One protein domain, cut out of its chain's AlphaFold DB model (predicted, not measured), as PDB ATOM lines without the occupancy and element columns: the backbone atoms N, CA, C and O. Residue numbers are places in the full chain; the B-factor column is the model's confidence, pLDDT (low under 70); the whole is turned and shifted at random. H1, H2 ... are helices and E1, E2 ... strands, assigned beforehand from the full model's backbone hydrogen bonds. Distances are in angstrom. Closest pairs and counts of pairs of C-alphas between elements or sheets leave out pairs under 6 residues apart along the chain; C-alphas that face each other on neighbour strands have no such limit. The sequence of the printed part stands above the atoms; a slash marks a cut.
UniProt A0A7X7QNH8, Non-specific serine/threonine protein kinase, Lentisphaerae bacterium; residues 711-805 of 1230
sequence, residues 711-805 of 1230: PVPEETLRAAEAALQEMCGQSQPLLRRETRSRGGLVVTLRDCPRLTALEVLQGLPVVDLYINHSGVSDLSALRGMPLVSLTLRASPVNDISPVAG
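Overview. This is residues 711 to 805 of the 1230 residues of the protein "Non-specific serine/threonine protein kinase" of Lentisphaerae bacterium (UniProt A0A7X7QNH8). With little regular structure, the fold from E2 on winds in stacked turns: E2, E3 and E4 side by side make a wall, and long unnamed stretches cover one face, where H1 covers the E1 edge. The 95 printed residues hold H1, E1, E2, E3, E4 in that order; sheet E1 E2 E3 E4 is mixed. Class mixed, helices and strands, with 37 residues in named elements; compact, radius of gyration of the C-alphas 12.4 A, spans 34 by 33 by 20 A.

Arrangement. H1, residues 714 to 728, has every O i to N i+4 pair within hydrogen-bond range. It makes two layers, a helix on one face of the sheet, at a height over the sheet of 10.2 A. It runs along E1, residues 734 to 737, at 14 degrees on the local plane; closest C-alphas, Glu 721 and Leu 735, 6.6 A. E1 and E2, residues 745 to 750, form an antiparallel hairpin: N 734 to O 748, 2.9 A. E3, residues 766 to 772, is parallel to E2: N 747 to O 768, 2.9 A. E4, residues 789 to 793, is parallel to E3: N 769 to O 789, 2.9 A.

Along the chain. H1, 20.7 A long between end C-alphas, begins at C-alpha 714 (46.319, 9.449, 33.742). E1 measures 10.2 A, E2 15.7 A, E3 16.2 A; E4, 13.1 A, ends at C-alpha 793 (55.472, -15.255, 21.322).

Size, cuts and confidence. The farthest C-alphas, Gln 730 and Gly 805, are 34.7 A apart. The printed part has no cut; links E2 to E3 and E3 to E4 are long. The model's pLDDT is under 70 at residues 711 to 718, 720 and 727 to 745.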
ATOM      1  N   PRO A 711      45.216   9.954  24.260       44.97
ATOM      2  CA  PRO A 711      43.993  10.511  24.853       44.97
ATOM      3  C   PRO A 711      43.479   9.652  26.023       44.97
ATOM      4  O   PRO A 711      42.279   9.521  26.245       44.97
ATOM      5  N   VAL A 712      44.403   9.020  26.747       52.22
ATOM      6  CA  VAL A 712      44.161   8.146  27.891       52.22
ATOM      7  C   VAL A 712      44.432   8.971  29.146       52.22
ATOM      8  O   VAL A 712      45.607   9.274  29.418       52.22
ATOM      9  N   PRO A 713      43.384   9.342  29.910       56.72
ATOM     10  CA  PRO A 713      43.546  10.022  31.183       56.72
ATOM     11  C   PRO A 713      44.527   9.270  32.075       56.72
ATOM     12  O   PRO A 713      44.575   8.040  32.080       56.72
ATOM     13  N   GLU A 714      45.304  10.013  32.852       56.81
ATOM     14  CA  GLU A 714      46.319   9.449  33.742       56.81
ATOM     15  C   GLU A 714      45.718   8.445  34.750       56.81
ATOM     16  O   GLU A 714      46.347   7.441  35.078       56.81
ATOM     17  N   GLU A 715      44.465   8.656  35.168       60.50
ATOM     18  CA  GLU A 715      43.691   7.701  35.972       60.50
ATOM     19  C   GLU A 715      43.396   6.395  35.214       60.50
ATOM     20  O   GLU A 715      43.600   5.312  35.757       60.50
ATOM     21  N   THR A 716      42.967   6.477  33.950       58.16
ATOM     22  CA  THR A 716      42.688   5.314  33.088       58.16
ATOM     23  C   THR A 716      43.960   4.520  32.791       58.16
ATOM     24  O   THR A 716      43.931   3.292  32.807       58.16
ATOM     25  N   LEU A 717      45.087   5.209  32.577       65.50
ATOM     26  CA  LEU A 717      46.394   4.578  32.391       65.50
ATOM     27  C   LEU A 717      46.789   3.774  33.639       65.50
ATOM     28  O   LEU A 717      47.079   2.586  33.538       65.50
ATOM     29  N   ARG A 718      46.716   4.394  34.824       68.69
ATOM     30  CA  ARG A 718      47.052   3.748  36.103       68.69
ATOM     31  C   ARG A 718      46.087   2.621  36.473       68.69
ATOM     32  O   ARG A 718      46.518   1.636  37.062       68.69
ATOM     33  N   ALA A 719      44.808   2.731  36.114       71.38
ATOM     34  CA  ALA A 719      43.835   1.654  36.290       71.38
ATOM     35  C   ALA A 719      44.170   0.436  35.408       71.38
ATOM     36  O   ALA A 719      44.153  -0.693  35.896       71.38
ATOM     37  N   ALA A 720      44.543   0.664  34.143       68.00
ATOM     38  CA  ALA A 720      45.003  -0.393  33.243       68.00
ATOM     39  C   ALA A 720      46.322  -1.026  33.721       68.00
ATOM     40  O   ALA A 720      46.440  -2.249  33.725       68.00
ATOM     41  N   GLU A 721      47.290  -0.223  34.179       74.56
ATOM     42  CA  GLU A 721      48.537  -0.717  34.783       74.56
ATOM     43  C   GLU A 721      48.272  -1.563  36.030       74.56
ATOM     44  O   GLU A 721      48.808  -2.663  36.135       74.56
ATOM     45  N   ALA A 722      47.419  -1.099  36.948       75.69
ATOM     46  CA  ALA A 722      47.083  -1.825  38.171       75.69
ATOM     47  C   ALA A 722      46.395  -3.169  37.878       75.69
ATOM     48  O   ALA A 722      46.812  -4.194  38.415       75.69
ATOM     49  N   ALA A 723      45.401  -3.186  36.985       75.12
ATOM     50  CA  ALA A 723      44.700  -4.410  36.599       75.12
ATOM     51  C   ALA A 723      45.622  -5.397  35.852       75.12
ATOM     52  O   ALA A 723      45.638  -6.589  36.160       75.12
ATOM     53  N   LEU A 724      46.462  -4.913  34.928       76.50
ATOM     54  CA  LEU A 724      47.483  -5.745  34.283       76.50
ATOM     55  C   LEU A 724      48.497  -6.293  35.299       76.50
ATOM     56  O   LEU A 724      48.885  -7.457  35.206       76.50
ATOM     57  N   GLN A 725      48.923  -5.484  36.275       76.38
ATOM     58  CA  GLN A 725      49.868  -5.885  37.317       76.38
ATOM     59  C   GLN A 725      49.264  -6.934  38.266       76.38
ATOM     60  O   GLN A 725      49.969  -7.866  38.653       76.38
ATOM     61  N   GLU A 726      47.969  -6.844  38.583       75.81
ATOM     62  CA  GLU A 726      47.227  -7.869  39.329       75.81
ATOM     63  C   GLU A 726      47.180  -9.199  38.552       75.81
ATOM     64  O   GLU A 726      47.534 -10.250  39.093       75.81
ATOM     65  N   MET A 727      46.839  -9.158  37.258       67.94
ATOM     66  CA  MET A 727      46.751 -10.351  36.401       67.94
ATOM     67  C   MET A 727      48.123 -10.992  36.098       67.94
ATOM     68  O   MET A 727      48.230 -12.218  36.003       67.94
ATOM     69  N   CYS A 728      49.191 -10.197  35.967       67.44
ATOM     70  CA  CYS A 728      50.569 -10.674  35.777       67.44
ATOM     71  C   CYS A 728      51.273 -11.080  37.093       67.44
ATOM     72  O   CYS A 728      52.229 -11.862  37.066       67.44
ATOM     73  N   GLY A 729      50.816 -10.597  38.252       67.19
ATOM     74  CA  GLY A 729      51.361 -10.943  39.566       67.19
ATOM     75  C   GLY A 729      52.769 -10.387  39.810       67.19
ATOM     76  O   GLY A 729      52.948  -9.182  39.942       67.19
ATOM     77  N   GLN A 730      53.777 -11.264  39.918       56.31
ATOM     78  CA  GLN A 730      55.180 -10.855  40.143       56.31
ATOM     79  C   GLN A 730      55.890 -10.366  38.870       56.31
ATOM     80  O   GLN A 730      56.956  -9.759  38.963       56.31
ATOM     81  N   SER A 731      55.321 -10.628  37.693       60.25
ATOM     82  CA  SER A 731      55.844 -10.137  36.417       60.25
ATOM     83  C   SER A 731      55.365  -8.707  36.185       60.25
ATOM     84  O   SER A 731      54.213  -8.395  36.471       60.25
ATOM     85  N   GLN A 732      56.233  -7.829  35.677       60.56
ATOM     86  CA  GLN A 732      55.881  -6.432  35.401       60.56
ATOM     87  C   GLN A 732      55.434  -6.274  33.938       60.56
ATOM     88  O   GLN A 732      56.293  -6.262  33.050       60.56
ATOM     89  N   PRO A 733      54.122  -6.157  33.652       65.25
ATOM     90  CA  PRO A 733      53.656  -5.723  32.345       65.25
ATOM     91  C   PRO A 733      54.102  -4.277  32.132       65.25
ATOM     92  O   PRO A 733      53.968  -3.425  33.008       65.25
ATOM     93  N   LEU A 734      54.654  -3.999  30.959       61.91
ATOM     94  CA  LEU A 734      55.203  -2.692  30.637       61.91
ATOM     95  C   LEU A 734      54.237  -1.953  29.713       61.91
ATOM     96  O   LEU A 734      54.281  -2.125  28.492       61.91
ATOM     97  N   LEU A 735      53.374  -1.134  30.313       68.88
ATOM     98  CA  LEU A 735      52.577  -0.140  29.603       68.88
ATOM     99  C   LEU A 735      53.422   1.121  29.377       68.88
ATOM    100  O   LEU A 735      54.160   1.547  30.266       68.88
ATOM    101  N   ARG A 736      53.358   1.709  28.178       54.88
ATOM    102  CA  ARG A 736      53.976   3.011  27.866       54.88
ATOM    103  C   ARG A 736      53.137   3.783  26.856       54.88
ATOM    104  O   ARG A 736      52.615   3.193  25.916       54.88
ATOM    105  N   ARG A 737      53.078   5.111  26.989       49.72
ATOM    106  CA  ARG A 737      52.620   6.001  25.907       49.72
ATOM    107  C   ARG A 737      53.641   5.963  24.760       49.72
ATOM    108  O   ARG A 737      54.843   6.037  25.017       49.72
ATOM    109  N   GLU A 738      53.192   5.844  23.511       46.41
ATOM    110  CA  GLU A 738      54.094   5.837  22.352       46.41
ATOM    111  C   GLU A 738      54.481   7.263  21.929       46.41
ATOM    112  O   GLU A 738      53.794   7.910  21.142       46.41
ATOM    113  N   THR A 739      55.616   7.749  22.429       40.03
ATOM    114  CA  THR A 739      56.077   9.140  22.256       40.03
ATOM    115  C   THR A 739      56.709   9.464  20.894       40.03
ATOM    116  O   THR A 739      57.236  10.561  20.728       40.03
ATOM    117  N   ARG A 740      56.740   8.528  19.929       39.25
ATOM    118  CA  ARG A 740      57.654   8.619  18.768       39.25
ATOM    119  C   ARG A 740      57.030   8.841  17.391       39.25
ATOM    120  O   ARG A 740      57.733   9.366  16.536       39.25
ATOM    121  N   SER A 741      55.759   8.502  17.171       42.69
ATOM    122  CA  SER A 741      55.055   8.864  15.922       42.69
ATOM    123  C   SER A 741      53.550   8.589  15.926       42.69
ATOM    124  O   SER A 741      52.808   9.381  15.358       42.69
ATOM    125  N   ARG A 742      53.098   7.480  16.529       47.53
ATOM    126  CA  ARG A 742      51.751   6.927  16.270       47.53
ATOM    127  C   ARG A 742      50.626   7.380  17.207       47.53
ATOM    128  O   ARG A 742      49.465   7.225  16.851       47.53
ATOM    129  N   GLY A 743      50.967   7.864  18.405       50.09
ATOM    130  CA  GLY A 743      50.019   8.309  19.434       50.09
ATOM    131  C   GLY A 743      49.040   7.234  19.916       50.09
ATOM    132  O   GLY A 743      47.898   7.145  19.478       50.09
ATOM    133  N   GLY A 744      49.482   6.446  20.892       63.62
ATOM    134  CA  GLY A 744      48.685   5.396  21.520       63.62
ATOM    135  C   GLY A 744      49.434   4.767  22.687       63.62
ATOM    136  O   GLY A 744      50.364   5.369  23.235       63.62
ATOM    137  N   LEU A 745      49.039   3.556  23.067       68.12
ATOM    138  CA  LEU A 745      49.738   2.745  24.060       68.12
ATOM    139  C   LEU A 745      50.549   1.632  23.393       68.12
ATOM    140  O   LEU A 745      50.050   0.902  22.534       68.12
ATOM    141  N   VAL A 746      51.787   1.473  23.857       76.50
ATOM    142  CA  VAL A 746      52.586   0.262  23.687       76.50
ATOM    143  C   VAL A 746      52.353  -0.613  24.912       76.50
ATOM    144  O   VAL A 746      52.655  -0.208  26.037       76.50
ATOM    145  N   VAL A 747      51.841  -1.821  24.699       82.62
ATOM    146  CA  VAL A 747      51.632  -2.827  25.746       82.62
ATOM    147  C   VAL A 747      52.658  -3.937  25.546       82.62
ATOM    148  O   VAL A 747      52.620  -4.647  24.543       82.62
ATOM    149  N   THR A 748      53.577  -4.126  26.496       81.94
ATOM    150  CA  THR A 748      54.477  -5.292  26.507       81.94
ATOM    151  C   THR A 748      54.179  -6.193  27.696       81.94
ATOM    152  O   THR A 748      54.567  -5.917  28.829       81.94
ATOM    153  N   LEU A 749      53.522  -7.311  27.410       82.19
ATOM    154  CA  LEU A 749      53.282  -8.415  28.327       82.19
ATOM    155  C   LEU A 749      54.456  -9.386  28.175       82.19
ATOM    156  O   LEU A 749      54.730  -9.887  27.076       82.19
ATOM    157  N   ARG A 750      55.190  -9.623  29.261       78.62
ATOM    158  CA  ARG A 750      56.345 -10.524  29.281       78.62
ATOM    159  C   ARG A 750      56.296 -11.397  30.523       78.62
ATOM    160  O   ARG A 750      56.132 -10.879  31.623       78.62
ATOM    161  N   ASP A 751      56.475 -12.700  30.323       76.94
ATOM    162  CA  ASP A 751      56.519 -13.702  31.388       76.94
ATOM    163  C   ASP A 751      55.259 -13.654  32.282       76.94
ATOM    164  O   ASP A 751      55.349 -13.808  33.498       76.94
ATOM    165  N   CYS A 752      54.073 -13.438  31.693       74.50
ATOM    166  CA  CYS A 752      52.779 -13.398  32.393       74.50
ATOM    167  C   CYS A 752      51.945 -14.681  32.153       74.50
ATOM    168  O   CYS A 752      50.884 -14.609  31.528       74.50
ATOM    169  N   PRO A 753      52.346 -15.870  32.650       74.19
ATOM    170  CA  PRO A 753      51.615 -17.122  32.417       74.19
ATOM    171  C   PRO A 753      50.256 -17.188  33.137       74.19
ATOM    172  O   PRO A 753      49.448 -18.056  32.826       74.19
ATOM    173  N   ARG A 754      49.999 -16.291  34.103       74.94
ATOM    174  CA  ARG A 754      48.699 -16.146  34.787       74.94
ATOM    175  C   ARG A 754      47.692 -15.291  34.005       74.94
ATOM    176  O   ARG A 754      46.500 -15.385  34.272       74.94
ATOM    177  N   LEU A 755      48.154 -14.501  33.034       79.38
ATOM    178  CA  LEU A 755      47.292 -13.713  32.160       79.38
ATOM    179  C   LEU A 755      46.763 -14.617  31.040       79.38
ATOM    180  O   LEU A 755      47.534 -15.033  30.176       79.38
ATOM    181  N   THR A 756      45.466 -14.926  31.070       78.25
ATOM    182  CA  THR A 756      44.794 -15.814  30.098       78.25
ATOM    183  C   THR A 756      43.836 -15.094  29.152       78.25
ATOM    184  O   THR A 756      43.404 -15.687  28.168       78.25
ATOM    185  N   ALA A 757      43.484 -13.847  29.460       78.81
ATOM    186  CA  ALA A 757      42.453 -13.064  28.785       78.81
ATOM    187  C   ALA A 757      42.861 -11.578  28.733       78.81
ATOM    188  O   ALA A 757      43.798 -11.174  29.429       78.81
ATOM    189  N   LEU A 758      42.227 -10.785  27.863       85.81
ATOM    190  CA  LEU A 758      42.727  -9.465  27.431       85.81
ATOM    191  C   LEU A 758      41.683  -8.336  27.539       85.81
ATOM    192  O   LEU A 758      41.871  -7.264  26.968       85.81
ATOM    193  N   GLU A 759      40.598  -8.532  28.286       83.94
ATOM    194  CA  GLU A 759      39.481  -7.575  28.409       83.94
ATOM    195  C   GLU A 759      39.934  -6.235  29.001       83.94
ATOM    196  O   GLU A 759      39.422  -5.188  28.624       83.94
ATOM    197  N   VAL A 760      40.962  -6.260  29.854       80.25
ATOM    198  CA  VAL A 760      41.648  -5.081  30.416       80.25
ATOM    199  C   VAL A 760      42.253  -4.145  29.354       80.25
ATOM    200  O   VAL A 760      42.545  -2.989  29.651       80.25
ATOM    201  N   LEU A 761      42.434  -4.615  28.113       82.12
ATOM    202  CA  LEU A 761      42.890  -3.796  26.986       82.12
ATOM    203  C   LEU A 761      41.738  -3.213  26.147       82.12
ATOM    204  O   LEU A 761      41.990  -2.339  25.317       82.12
ATOM    205  N   GLN A 762      40.489  -3.656  26.338       81.06
ATOM    206  CA  GLN A 762      39.350  -3.153  25.564       81.06
ATOM    207  C   GLN A 762      39.123  -1.659  25.829       81.06
ATOM    208  O   GLN A 762      39.213  -1.182  26.958       81.06
ATOM    209  N   GLY A 763      38.836  -0.903  24.766       70.69
ATOM    210  CA  GLY A 763      38.656   0.552  24.836       70.69
ATOM    211  C   GLY A 763      39.949   1.361  25.008       70.69
ATOM    212  O   GLY A 763      39.911   2.581  24.863       70.69
ATOM    213  N   LEU A 764      41.102   0.726  25.256       77.25
ATOM    214  CA  LEU A 764      42.392   1.412  25.247       77.25
ATOM    215  C   LEU A 764      42.905   1.587  23.802       77.25
ATOM    216  O   LEU A 764      42.835   0.645  23.009       77.25
ATOM    217  N   PRO A 765      43.500   2.742  23.444       72.81
ATOM    218  CA  PRO A 765      44.106   2.970  22.133       72.81
ATOM    219  C   PRO A 765      45.487   2.297  22.046       72.81
ATOM    220  O   PRO A 765      46.519   2.960  21.936       72.81
ATOM    221  N   VAL A 766      45.527   0.967  22.159       80.19
ATOM    222  CA  VAL A 766      46.759   0.182  21.997       80.19
ATOM    223  C   VAL A 766      47.095   0.088  20.512       80.19
ATOM    224  O   VAL A 766      46.259  -0.333  19.714       80.19
ATOM    225  N   VAL A 767      48.324   0.465  20.160       75.81
ATOM    226  CA  VAL A 767      48.829   0.511  18.775       75.81
ATOM    227  C   VAL A 767      49.916  -0.536  18.519       75.81
ATOM    228  O   VAL A 767      49.918  -1.169  17.463       75.81
ATOM    229  N   ASP A 768      50.762  -0.808  19.517       78.06
ATOM    230  CA  ASP A 768      51.742  -1.897  19.514       78.06
ATOM    231  C   ASP A 768      51.469  -2.835  20.710       78.06
ATOM    232  O   ASP A 768      51.558  -2.419  21.869       78.06
ATOM    233  N   LEU A 769      51.178  -4.114  20.446       88.00
ATOM    234  CA  LEU A 769      50.959  -5.146  21.468       88.00
ATOM    235  C   LEU A 769      51.976  -6.286  21.326       88.00
ATOM    236  O   LEU A 769      52.041  -6.969  20.302       88.00
ATOM    237  N   TYR A 770      52.758  -6.514  22.382       86.69
ATOM    238  CA  TYR A 770      53.750  -7.582  22.474       86.69
ATOM    239  C   TYR A 770      53.365  -8.553  23.593       86.69
ATOM    240  O   TYR A 770      53.494  -8.221  24.768       86.69
ATOM    241  N   ILE A 771      52.935  -9.762  23.236       87.06
ATOM    242  CA  ILE A 771      52.575 -10.835  24.165       87.06
ATOM    243  C   ILE A 771      53.670 -11.902  24.127       87.06
ATOM    244  O   ILE A 771      53.837 -12.567  23.111       87.06
ATOM    245  N   ASN A 772      54.433 -12.062  25.209       83.50
ATOM    246  CA  ASN A 772      55.585 -12.967  25.270       83.50
ATOM    247  C   ASN A 772      55.499 -13.850  26.520       83.50
ATOM    248  O   ASN A 772      55.447 -13.316  27.629       83.50
ATOM    249  N   HIS A 773      55.537 -15.176  26.355       80.00
ATOM    250  CA  HIS A 773      55.452 -16.148  27.458       80.00
ATOM    251  C   HIS A 773      54.216 -15.905  28.352       80.00
ATOM    252  O   HIS A 773      54.332 -15.582  29.538       80.00
ATOM    253  N   SER A 774      53.022 -16.008  27.760       84.94
ATOM    254  CA  SER A 774      51.742 -15.749  28.434       84.94
ATOM    255  C   SER A 774      50.824 -16.974  28.473       84.94
ATOM    256  O   SER A 774      51.046 -17.950  27.759       84.94
ATOM    257  N   GLY A 775      49.770 -16.903  29.289       82.56
ATOM    258  CA  GLY A 775      48.679 -17.879  29.292       82.56
ATOM    259  C   GLY A 775      47.568 -17.577  28.279       82.56
ATOM    260  O   GLY A 775      46.567 -18.291  28.268       82.56
ATOM    261  N   VAL A 776      47.698 -16.525  27.460       87.25
ATOM    262  CA  VAL A 776      46.634 -16.050  26.563       87.25
ATOM    263  C   VAL A 776      46.443 -17.016  25.397       87.25
ATOM    264  O   VAL A 776      47.367 -17.241  24.614       87.25
ATOM    265  N   SER A 777      45.229 -17.553  25.268       87.06
ATOM    266  CA  SER A 777      44.791 -18.365  24.125       87.06
ATOM    267  C   SER A 777      43.711 -17.690  23.276       87.06
ATOM    268  O   SER A 777      43.666 -17.939  22.075       87.06
ATOM    269  N   ASP A 778      42.872 -16.832  23.868       88.62
ATOM    270  CA  ASP A 778      41.817 -16.090  23.167       88.62
ATOM    271  C   ASP A 778      42.253 -14.649  22.853       88.62
ATOM    272  O   ASP A 778      42.773 -13.928  23.706       88.62
ATOM    273  N   LEU A 779      42.016 -14.225  21.611       91.25
ATOM    274  CA  LEU A 779      42.269 -12.871  21.115       91.25
ATOM    275  C   LEU A 779      40.976 -12.073  20.880       91.25
ATOM    276  O   LEU A 779      41.036 -10.957  20.370       91.25
ATOM    277  N   SER A 780      39.800 -12.610  21.224       89.38
ATOM    278  CA  SER A 780      38.489 -12.002  20.940       89.38
ATOM    279  C   SER A 780      38.329 -10.583  21.492       89.38
ATOM    280  O   SER A 780      37.668  -9.760  20.862       89.38
ATOM    281  N   ALA A 781      39.001 -10.267  22.603       86.00
ATOM    282  CA  ALA A 781      39.056  -8.928  23.184       86.00
ATOM    283  C   ALA A 781      39.827  -7.885  22.342       86.00
ATOM    284  O   ALA A 781      39.706  -6.696  22.617       86.00
ATOM    285  N   LEU A 782      40.594  -8.292  21.321       88.88
ATOM    286  CA  LEU A 782      41.331  -7.378  20.436       88.88
ATOM    287  C   LEU A 782      40.501  -6.859  19.249       88.88
ATOM    288  O   LEU A 782      40.944  -5.947  18.548       88.88
ATOM    289  N   ARG A 783      39.309  -7.421  19.001       86.31
ATOM    290  CA  ARG A 783      38.482  -7.101  17.825       86.31
ATOM    291  C   ARG A 783      38.179  -5.602  17.742       86.31
ATOM    292  O   ARG A 783      37.579  -5.032  18.646       86.31
ATOM    293  N   GLY A 784      38.555  -4.984  16.622       78.44
ATOM    294  CA  GLY A 784      38.304  -3.562  16.356       78.44
ATOM    295  C   GLY A 784      39.256  -2.583  17.053       78.44
ATOM    296  O   GLY A 784      39.063  -1.376  16.925       78.44
ATOM    297  N   MET A 785      40.288  -3.056  17.761       82.88
ATOM    298  CA  MET A 785      41.323  -2.180  18.324       82.88
ATOM    299  C   MET A 785      42.206  -1.541  17.228       82.88
ATOM    300  O   MET A 785      42.422  -2.155  16.179       82.88
ATOM    301  N   PRO A 786      42.799  -0.355  17.465       76.81
ATOM    302  CA  PRO A 786      43.666   0.335  16.503       76.81
ATOM    303  C   PRO A 786      45.095  -0.253  16.433       76.81
ATOM    304  O   PRO A 786      46.069   0.481  16.268       76.81
ATOM    305  N   LEU A 787      45.246  -1.575  16.571       82.00
ATOM    306  CA  LEU A 787      46.555  -2.234  16.570       82.00
ATOM    307  C   LEU A 787      47.206  -2.183  15.181       82.00
ATOM    308  O   LEU A 787      46.676  -2.720  14.211       82.00
ATOM    309  N   VAL A 788      48.407  -1.606  15.132       76.44
ATOM    310  CA  VAL A 788      49.297  -1.534  13.964       76.44
ATOM    311  C   VAL A 788      50.345  -2.654  14.009       76.44
ATOM    312  O   VAL A 788      50.723  -3.191  12.965       76.44
ATOM    313  N   SER A 789      50.788  -3.046  15.209       82.88
ATOM    314  CA  SER A 789      51.720  -4.156  15.438       82.88
ATOM    315  C   SER A 789      51.181  -5.140  16.471       82.88
ATOM    316  O   SER A 789      50.895  -4.759  17.607       82.88
ATOM    317  N   LEU A 790      51.168  -6.427  16.122       90.75
ATOM    318  CA  LEU A 790      50.930  -7.523  17.059       90.75
ATOM    319  C   LEU A 790      52.094  -8.517  17.025       90.75
ATOM    320  O   LEU A 790      52.498  -9.006  15.971       90.75
ATOM    321  N   THR A 791      52.636  -8.837  18.196       89.50
ATOM    322  CA  THR A 791      53.606  -9.921  18.383       89.50
ATOM    323  C   THR A 791      53.068 -10.908  19.400       89.50
ATOM    324  O   THR A 791      52.828 -10.540  20.546       89.50
ATOM    325  N   LEU A 792      52.915 -12.159  18.980       90.88
ATOM    326  CA  LEU A 792      52.550 -13.289  19.820       90.88
ATOM    327  C   LEU A 792      53.754 -14.225  19.880       90.88
ATOM    328  O   LEU A 792      54.128 -14.814  18.864       90.88
ATOM    329  N   ARG A 793      54.359 -14.347  21.063       89.44
ATOM    330  CA  ARG A 793      55.472 -15.255  21.322       89.44
ATOM    331  C   ARG A 793      55.167 -16.244  22.440       89.44
ATOM    332  O   ARG A 793      54.771 -15.833  23.535       89.44
ATOM    333  N   ALA A 794      55.409 -17.530  22.179       82.50
ATOM    334  CA  ALA A 794      55.380 -18.619  23.159       82.50
ATOM    335  C   ALA A 794      54.142 -18.551  24.074       82.50
ATOM    336  O   ALA A 794      54.246 -18.474  25.299       82.50
ATOM    337  N   SER A 795      52.969 -18.470  23.446       85.31
ATOM    338  CA  SER A 795      51.661 -18.308  24.087       85.31
ATOM    339  C   SER A 795      50.652 -19.252  23.411       85.31
ATOM    340  O   SER A 795      50.781 -19.487  22.207       85.31
ATOM    341  N   PRO A 796      49.659 -19.809  24.131       88.62
ATOM    342  CA  PRO A 796      48.790 -20.894  23.649       88.62
ATOM    343  C   PRO A 796      47.724 -20.486  22.608       88.62
ATOM    344  O   PRO A 796      46.697 -21.151  22.483       88.62
ATOM    345  N   VAL A 797      47.956 -19.417  21.841       91.75
ATOM    346  CA  VAL A 797      47.079 -18.972  20.749       91.75
ATOM    347  C   VAL A 797      47.144 -19.955  19.578       91.75
ATOM    348  O   VAL A 797      48.228 -20.312  19.105       91.75
ATOM    349  N   ASN A 798      45.972 -20.350  19.083       91.12
ATOM    350  CA  ASN A 798      45.789 -21.169  17.881       91.12
ATOM    351  C   ASN A 798      44.844 -20.529  16.845       91.12
ATOM    352  O   ASN A 798      45.038 -20.757  15.651       91.12
ATOM    353  N   ASP A 799      43.884 -19.704  17.274       90.88
ATOM    354  CA  ASP A 799      42.996 -18.926  16.406       90.88
ATOM    355  C   ASP A 799      43.446 -17.458  16.287       90.88
ATOM    356  O   ASP A 799      43.747 -16.792  17.278       90.88
ATOM    357  N   ILE A 800      43.460 -16.949  15.054       94.06
ATOM    358  CA  ILE A 800      43.721 -15.541  14.715       94.06
ATOM    359  C   ILE A 800      42.528 -14.873  14.009       94.06
ATOM    360  O   ILE A 800      42.623 -13.724  13.585       94.06
ATOM    361  N   SER A 801      41.369 -15.536  13.939       92.25
ATOM    362  CA  SER A 801      40.110 -14.951  13.457       92.25
ATOM    363  C   SER A 801      39.739 -13.621  14.138       92.25
ATOM    364  O   SER A 801      39.221 -12.745  13.446       92.25
ATOM    365  N   PRO A 802      40.032 -13.384  15.438       92.38
ATOM    366  CA  PRO A 802      39.806 -12.082  16.063       92.38
ATOM    367  C   PRO A 802      40.588 -10.901  15.478       92.38
ATOM    368  O   PRO A 802      40.175  -9.772  15.726       92.38
ATOM    369  N   VAL A 803      41.677 -11.127  14.726       91.00
ATOM    370  CA  VAL A 803      42.453 -10.037  14.100       91.00
ATOM    371  C   VAL A 803      42.128  -9.792  12.623       91.00
ATOM    372  O   VAL A 803      42.711  -8.900  12.005       91.00
ATOM    373  N   ALA A 804      41.171 -10.534  12.056       89.50
ATOM    374  CA  ALA A 804      40.718 -10.335  10.684       89.50
ATOM    375  C   ALA A 804      40.182  -8.906  10.468       89.50
ATOM    376  O   ALA A 804      39.347  -8.417  11.226       89.50
ATOM    377  N   GLY A 805      40.661  -8.234   9.417       82.62
ATOM    378  CA  GLY A 805      40.221  -6.882   9.044       82.62
ATOM    379  C   GLY A 805      40.735  -5.736   9.930       82.62
ATOM    380  O   GLY A 805      40.373  -4.587   9.690       82.62
TER     381      GLY A 805